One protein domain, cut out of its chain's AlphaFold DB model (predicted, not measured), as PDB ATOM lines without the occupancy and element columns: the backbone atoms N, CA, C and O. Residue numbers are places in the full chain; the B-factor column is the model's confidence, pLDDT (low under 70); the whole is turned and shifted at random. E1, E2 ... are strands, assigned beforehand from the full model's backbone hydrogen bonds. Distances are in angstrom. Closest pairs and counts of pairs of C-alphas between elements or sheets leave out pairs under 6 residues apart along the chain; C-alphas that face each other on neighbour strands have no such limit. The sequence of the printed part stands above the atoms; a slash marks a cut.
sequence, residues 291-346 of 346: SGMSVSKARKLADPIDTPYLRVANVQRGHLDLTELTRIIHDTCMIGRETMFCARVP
ATOM      1  N   SER A 291     109.996  -7.568  76.518       69.69
ATOM      2  CA  SER A 291     109.500  -8.920  76.239       69.69
ATOM      3  C   SER A 291     108.960  -9.013  74.810       69.69
ATOM      4  O   SER A 291     108.363  -8.055  74.329       69.69
ATOM      5  N   GLY A 292     109.102 -10.167  74.155       71.62
ATOM      6  CA  GLY A 292     108.465 -10.417  72.853       71.62
ATOM      7  C   GLY A 292     106.967 -10.753  72.944       71.62
ATOM      8  O   GLY A 292     106.457 -11.087  74.015       71.62
ATOM      9  N   MET A 293     106.274 -10.726  71.802       72.31
ATOM     10  CA  MET A 293     104.830 -10.979  71.679       72.31
ATOM     11  C   MET A 293     104.502 -12.449  71.606       72.31
ATOM     12  O   MET A 293     105.053 -13.214  70.810       72.31
ATOM     13  N   SER A 294     103.446 -12.790  72.333       71.75
ATOM     14  CA  SER A 294     102.655 -13.987  72.095       71.75
ATOM     15  C   SER A 294     101.637 -13.724  70.984       71.75
ATOM     16  O   SER A 294     100.751 -12.876  71.120       71.75
ATOM     17  N   VAL A 295     101.735 -14.471  69.887       70.56
ATOM     18  CA  VAL A 295     100.810 -14.368  68.749       70.56
ATOM     19  C   VAL A 295      99.653 -15.352  68.944       70.56
ATOM     20  O   VAL A 295      99.876 -16.556  69.051       70.56
ATOM     21  N   SER A 296      98.409 -14.861  68.986       66.44
ATOM     22  CA  SER A 296      97.200 -15.698  69.049       66.44
ATOM     23  C   SER A 296      96.391 -15.609  67.750       66.44
ATOM     24  O   SER A 296      96.274 -14.545  67.147       66.44
ATOM     25  N   LYS A 297      95.804 -16.733  67.311       59.91
ATOM     26  CA  LYS A 297      95.108 -16.859  66.011       59.91
ATOM     27  C   LYS A 297      93.788 -16.072  65.891       59.91
ATOM     28  O   LYS A 297      93.205 -16.051  64.816       59.91
ATOM     29  N   ALA A 298      93.293 -15.460  66.968       59.78
ATOM     30  CA  ALA A 298      91.923 -14.938  67.055       59.78
ATOM     31  C   ALA A 298      91.823 -13.401  67.163       59.78
ATOM     32  O   ALA A 298      90.835 -12.887  67.687       59.78
ATOM     33  N   ARG A 299      92.828 -12.641  66.704       65.25
ATOM     34  CA  ARG A 299      92.752 -11.168  66.699       65.25
ATOM     35  C   ARG A 299      92.097 -10.651  65.418       65.25
ATOM     36  O   ARG A 299      92.498 -11.024  64.322       65.25
ATOM     37  N   LYS A 300      91.113  -9.756  65.564       69.62
ATOM     38  CA  LYS A 300      90.668  -8.890  64.465       69.62
ATOM     39  C   LYS A 300      91.737  -7.818  64.268       69.62
ATOM     40  O   LYS A 300      91.961  -7.035  65.184       69.62
ATOM     41  N   LEU A 301      92.393  -7.847  63.115       75.00
ATOM     42  CA  LEU A 301      93.421  -6.889  62.720       75.00
ATOM     43  C   LEU A 301      92.763  -5.715  61.987       75.00
ATOM     44  O   LEU A 301      91.845  -5.926  61.193       75.00
ATOM     45  N   ALA A 302      93.198  -4.501  62.299       73.81
ATOM     46  CA  ALA A 302      92.713  -3.264  61.697       73.81
ATOM     47  C   ALA A 302      93.589  -2.797  60.520       73.81
ATOM     48  O   ALA A 302      93.055  -2.232  59.569       73.81
ATOM     49  N   ASP A 303      94.898  -3.052  60.572       78.44
ATOM     50  CA  ASP A 303      95.895  -2.656  59.570       78.44
ATOM     51  C   ASP A 303      97.020  -3.712  59.478       78.44
ATOM     52  O   ASP A 303      98.097  -3.533  60.054       78.44
ATOM     53  N   PRO A 304      96.749  -4.868  58.842       81.94
ATOM     54  CA  PRO A 304      97.623  -6.033  58.891       81.94
ATOM     55  C   PRO A 304      98.913  -5.858  58.074       81.94
ATOM     56  O   PRO A 304      98.877  -5.610  56.871       81.94
ATOM     57  N   ILE A 305     100.052  -6.133  58.707       83.50
ATOM     58  CA  ILE A 305     101.380  -6.249  58.100       83.50
ATOM     59  C   ILE A 305     101.961  -7.645  58.339       83.50
ATOM     60  O   ILE A 305     101.740  -8.245  59.391       83.50
ATOM     61  N   ASP A 306     102.717  -8.154  57.367       86.12
ATOM     62  CA  ASP A 306     103.413  -9.441  57.431       86.12
ATOM     63  C   ASP A 306     104.905  -9.264  57.770       86.12
ATOM     64  O   ASP A 306     105.652  -8.624  57.021       86.12
ATOM     65  N   THR A 307     105.359  -9.851  58.880       84.50
ATOM     66  CA  THR A 307     106.731  -9.699  59.395       84.50
ATOM     67  C   THR A 307     107.374 -11.034  59.798       84.50
ATOM     68  O   THR A 307     106.686 -11.960  60.244       84.50
ATOM     69  N   PRO A 308     108.712 -11.180  59.663       87.88
ATOM     70  CA  PRO A 308     109.439 -12.307  60.244       87.88
ATOM     71  C   PRO A 308     109.314 -12.334  61.773       87.88
ATOM     72  O   PRO A 308     109.456 -11.309  62.435       87.88
ATOM     73  N   TYR A 309     109.106 -13.521  62.336       85.75
ATOM     74  CA  TYR A 309     108.904 -13.755  63.761       85.75
ATOM     75  C   TYR A 309     109.991 -14.667  64.327       85.75
ATOM     76  O   TYR A 309     110.055 -15.860  64.018       85.75
ATOM     77  N   LEU A 310     110.831 -14.089  65.186       87.38
ATOM     78  CA  LEU A 310     111.880 -14.799  65.906       87.38
ATOM     79  C   LEU A 310     111.289 -15.469  67.153       87.38
ATOM     80  O   LEU A 310     110.756 -14.795  68.033       87.38
ATOM     81  N   ARG A 311     111.386 -16.797  67.244       86.69
ATOM     82  CA  ARG A 311     110.906 -17.571  68.400       86.69
ATOM     83  C   ARG A 311     112.052 -18.052  69.270       86.69
ATOM     84  O   ARG A 311     113.202 -18.049  68.851       86.69
ATOM     85  N   VAL A 312     111.715 -18.590  70.443       86.00
ATOM     86  CA  VAL A 312     112.674 -19.279  71.328       86.00
ATOM     87  C   VAL A 312     113.474 -20.347  70.570       86.00
ATOM     88  O   VAL A 312     114.676 -20.449  70.762       86.00
ATOM     89  N   ALA A 313     112.843 -21.077  69.643       88.06
ATOM     90  CA  ALA A 313     113.524 -22.068  68.804       88.06
ATOM     91  C   ALA A 313     114.636 -21.476  67.911       88.06
ATOM     92  O   ALA A 313     115.562 -22.187  67.543       88.06
ATOM     93  N   ASN A 314     114.568 -20.184  67.585       92.19
ATOM     94  CA  ASN A 314     115.572 -19.483  66.788       92.19
ATOM     95  C   ASN A 314     116.694 -18.874  67.649       92.19
ATOM     96  O   ASN A 314     117.701 -18.429  67.108       92.19
ATOM     97  N   VAL A 315     116.545 -18.821  68.976       89.19
ATOM     98  CA  VAL A 315     117.544 -18.240  69.882       89.19
ATOM     99  C   VAL A 315     118.347 -19.369  70.510       89.19
ATOM    100  O   VAL A 315     117.911 -20.017  71.458       89.19
ATOM    101  N   GLN A 316     119.532 -19.615  69.959       88.62
ATOM    102  CA  GLN A 316     120.413 -20.691  70.386       88.62
ATOM    103  C   GLN A 316     121.549 -20.158  71.255       88.62
ATOM    104  O   GLN A 316     121.834 -18.959  71.324       88.62
ATOM    105  N   ARG A 317     122.243 -21.065  71.947       80.75
ATOM    106  CA  ARG A 317     123.374 -20.684  72.794       80.75
ATOM    107  C   ARG A 317     124.471 -20.030  71.944       80.75
ATOM    108  O   ARG A 317     125.204 -20.708  71.228       80.75
ATOM    109  N   GLY A 318     124.594 -18.708  72.062       81.44
ATOM    110  CA  GLY A 318     125.634 -17.909  71.412       81.44
ATOM    111  C   GLY A 318     125.417 -17.601  69.926       81.44
ATOM    112  O   GLY A 318     126.355 -17.110  69.305       81.44
ATOM    113  N   HIS A 319     124.241 -17.884  69.350       85.38
ATOM    114  CA  HIS A 319     123.890 -17.478  67.982       85.38
ATOM    115  C   HIS A 319     122.368 -17.486  67.752       85.38
ATOM    116  O   HIS A 319     121.618 -18.069  68.532       85.38
ATOM    117  N   LEU A 320     121.922 -16.854  66.664       90.44
ATOM    118  CA  LEU A 320     120.546 -16.948  66.178       90.44
ATOM    119  C   LEU A 320     120.485 -17.926  65.001       90.44
ATOM    120  O   LEU A 320     121.273 -17.805  64.064       90.44
ATOM    121  N   ASP A 321     119.544 -18.863  65.040       90.38
ATOM    122  CA  ASP A 321     119.211 -19.722  63.908       90.38
ATOM    123  C   ASP A 321     118.110 -19.062  63.073       90.38
ATOM    124  O   ASP A 321     116.942 -18.999  63.468       90.38
ATOM    125  N   LEU A 322     118.513 -18.541  61.916       92.44
ATOM    126  CA  LEU A 322     117.644 -17.837  60.975       92.44
ATOM    127  C   LEU A 322     117.291 -18.692  59.747       92.44
ATOM    128  O   LEU A 322     116.724 -18.159  58.796       92.44
ATOM    129  N   THR A 323     117.638 -19.987  59.740       90.62
ATOM    130  CA  THR A 323     117.387 -20.881  58.595       90.62
ATOM    131  C   THR A 323     115.895 -21.042  58.315       90.62
ATOM    132  O   THR A 323     115.472 -20.968  57.162       90.62
ATOM    133  N   GLU A 324     115.087 -21.159  59.371       87.94
ATOM    134  CA  GLU A 324     113.630 -21.177  59.296       87.94
ATOM    135  C   GLU A 324     113.012 -20.108  60.204       87.94
ATOM    136  O   GLU A 324     112.894 -20.261  61.425       87.94
ATOM    137  N   LEU A 325     112.559 -19.014  59.589       90.31
ATOM    138  CA  LEU A 325     111.767 -17.987  60.258       90.31
ATOM    139  C   LEU A 325     110.294 -18.153  59.906       90.31
ATOM    140  O   LEU A 325     109.895 -18.131  58.743       90.31
ATOM    141  N   THR A 326     109.456 -18.277  60.932       87.31
ATOM    142  CA  THR A 326     108.012 -18.146  60.733       87.31
ATOM    143  C   THR A 326     107.661 -16.694  60.493       87.31
ATOM    144  O   THR A 326     108.318 -15.799  61.011       87.31
ATOM    145  N   ARG A 327     106.612 -16.464  59.713       87.69
ATOM    146  CA  ARG A 327     106.059 -15.137  59.484       87.69
ATOM    147  C   ARG A 327     104.727 -14.997  60.201       87.69
ATOM    148  O   ARG A 327     104.007 -15.986  60.362       87.69
ATOM    149  N   ILE A 328     104.424 -13.798  60.674       85.19
ATOM    150  CA  ILE A 328     103.184 -13.493  61.386       85.19
ATOM    151  C   ILE A 328     102.537 -12.257  60.775       85.19
ATOM    152  O   ILE A 328     103.229 -11.366  60.294       85.19
ATOM    153  N   ILE A 329     101.207 -12.201  60.844       84.50
ATOM    154  CA  ILE A 329     100.441 -11.017  60.462       84.50
ATOM    155  C   ILE A 329      99.974 -10.316  61.741       84.50
ATOM    156  O   ILE A 329      99.353 -10.948  62.600       84.50
ATOM    157  N   HIS A 330     100.277  -9.029  61.881       77.75
ATOM    158  CA  HIS A 330      99.877  -8.200  63.024       77.75
ATOM    159  C   HIS A 330      99.553  -6.772  62.575       77.75
ATOM    160  O   HIS A 330      99.821  -6.431  61.436       77.75
ATOM    161  N   ASP A 331      99.001  -5.923  63.444       75.88
ATOM    162  CA  ASP A 331      98.726  -4.530  63.066       75.88
ATOM    163  C   ASP A 331     100.001  -3.676  63.029       75.88
ATOM    164  O   ASP A 331     100.887  -3.858  63.872       75.88
ATOM    165  N   THR A 332     100.082  -2.705  62.118       70.19
ATOM    166  CA  THR A 332     101.212  -1.758  62.011       70.19
ATOM    167  C   THR A 332     101.479  -1.011  63.324       70.19
ATOM    168  O   THR A 332     102.628  -0.743  63.661       70.19
ATOM    169  N   CYS A 333     100.452  -0.763  64.146       61.97
ATOM    170  CA  CYS A 333     100.594  -0.141  65.474       61.97
ATOM    171  C   CYS A 333     101.354  -1.002  66.510       61.97
ATOM    172  O   CYS A 333     101.615  -0.555  67.630       61.97
ATOM    173  N   MET A 334     101.681  -2.252  66.165       63.19
ATOM    174  CA  MET A 334     102.542  -3.134  66.956       63.19
ATOM    175  C   MET A 334     104.025  -3.003  66.568       63.19
ATOM    176  O   MET A 334     104.885  -3.469  67.316       63.19
ATOM    177  N   ILE A 335     104.347  -2.363  65.435       60.00
ATOM    178  CA  ILE A 335     105.726  -2.048  65.038       60.00
ATOM    179  C   ILE A 335     106.265  -0.990  66.008       60.00
ATOM    180  O   ILE A 335     105.663   0.067  66.169       60.00
ATOM    181  N   GLY A 336     107.377  -1.292  66.686       54.56
ATOM    182  CA  GLY A 336     107.937  -0.473  67.770       54.56
ATOM    183  C   GLY A 336     107.610  -0.966  69.186       54.56
ATOM    184  O   GLY A 336     108.292  -0.567  70.122       54.56
ATOM    185  N   ARG A 337     106.644  -1.884  69.368       49.81
ATOM    186  CA  ARG A 337     106.370  -2.482  70.693       49.81
ATOM    187  C   ARG A 337     107.449  -3.475  71.132       49.81
ATOM    188  O   ARG A 337     107.653  -3.659  72.324       49.81
ATOM    189  N   GLU A 338     108.068  -4.168  70.174       50.34
ATOM    190  CA  GLU A 338     108.862  -5.387  70.427       50.34
ATOM    191  C   GLU A 338     109.868  -5.701  69.307       50.34
ATOM    192  O   GLU A 338     110.352  -6.823  69.141       50.34
ATOM    193  N   THR A 339     110.145  -4.710  68.468       43.53
ATOM    194  CA  THR A 339     111.120  -4.841  67.394       43.53
ATOM    195  C   THR A 339     112.503  -4.732  68.028       43.53
ATOM    196  O   THR A 339     112.823  -3.701  68.614       43.53
ATOM    197  N   MET A 340     113.331  -5.780  67.944       40.28
ATOM    198  CA  MET A 340     114.752  -5.636  68.265       40.28
ATOM    199  C   MET A 340     115.346  -4.635  67.276       40.28
ATOM    200  O   MET A 340     115.586  -4.967  66.114       40.28
ATOM    201  N   PHE A 341     115.596  -3.412  67.732       35.34
ATOM    202  CA  PHE A 341     116.568  -2.563  67.072       35.34
ATOM    203  C   PHE A 341     117.929  -3.205  67.320       35.34
ATOM    204  O   PHE A 341     118.420  -3.257  68.446       35.34
ATOM    205  N   CYS A 342     118.517  -3.757  66.261       30.05
ATOM    206  CA  CYS A 342     119.942  -4.038  66.251       30.05
ATOM    207  C   CYS A 342     120.629  -2.690  66.482       30.05
ATOM    208  O   CYS A 342     120.557  -1.815  65.616       30.05
ATOM    209  N   ALA A 343     121.211  -2.493  67.667       25.34
ATOM    210  CA  ALA A 343     122.091  -1.365  67.904       25.34
ATOM    211  C   ALA A 343     123.190  -1.453  66.846       25.34
ATOM    212  O   ALA A 343     124.008  -2.374  66.842       25.34
ATOM    213  N   ARG A 344     123.148  -0.528  65.890       22.66
ATOM    214  CA  ARG A 344     124.239  -0.324  64.954       22.66
ATOM    215  C   ARG A 344     125.352   0.300  65.785       22.66
ATOM    216  O   ARG A 344     125.379   1.511  65.964       22.66
ATOM    217  N   VAL A 345     126.195  -0.541  66.377       21.98
ATOM    218  CA  VAL A 345     127.483  -0.078  66.889       21.98
ATOM    219  C   VAL A 345     128.258   0.398  65.649       21.98
ATOM    220  O   VAL A 345     128.280  -0.359  64.672       21.98
ATOM    221  N   PRO A 346     128.740   1.653  65.620       26.89
ATOM    222  CA  PRO A 346     129.383   2.245  64.446       26.89
ATOM    223  C   PRO A 346     130.571   1.441  63.912       26.89
ATOM    224  O   PRO A 346     131.249   0.757  64.716       26.89
TER     225      PRO A 346
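Overview. This is residues 291 to 346 of the 346 residues of the protein "Type-1 restriction enzyme EcoKI specificity protein" of Roseovarius sp. A-2 (UniProt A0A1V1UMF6). There is little regular structure here: a single two-stranded hairpin, E1 and E2, with long unnamed stretches before, between and after its strands, and a tail, residues 341 to 346, that sticks out. The printed part has 56 residues with no named helix; the strands, E1 then E2, form an antiparallel sheet and hold 12 of them, and the class is all strand. The whole is loose, with a radius of gyration of the C-alphas of 12.9 A and spans of 37 by 27 by 19 A.

Arrangement. E1, residues 304 to 309, and E2, residues 326 to 331, form a hairpin, antiparallel at 146 degrees between directions. C-alphas 306 and 329 face each other at 4.5 A. N 305 and O 330, 2.8 A apart, are within hydrogen-bond range. In the link between the strands, residues 315 to 316 pair antiparallel with residues 319 to 320.

Along the chain. E1 begins at C-alpha 304, (97.623, -6.033, 58.891), and is 14.5 A long. E2 is 16.6 A long and ends at C-alpha 331, (98.726, -4.530, 63.066).

Size, cuts and confidence. The C-alphas farthest apart, of Ala 298 and Pro 346, are 41.3 A apart. The printed part has no cut, and the 16-residue link from E1 to E2 is long. The pLDDT is under 70 at residue 291, residues 296 to 300 and residues 333 to 346.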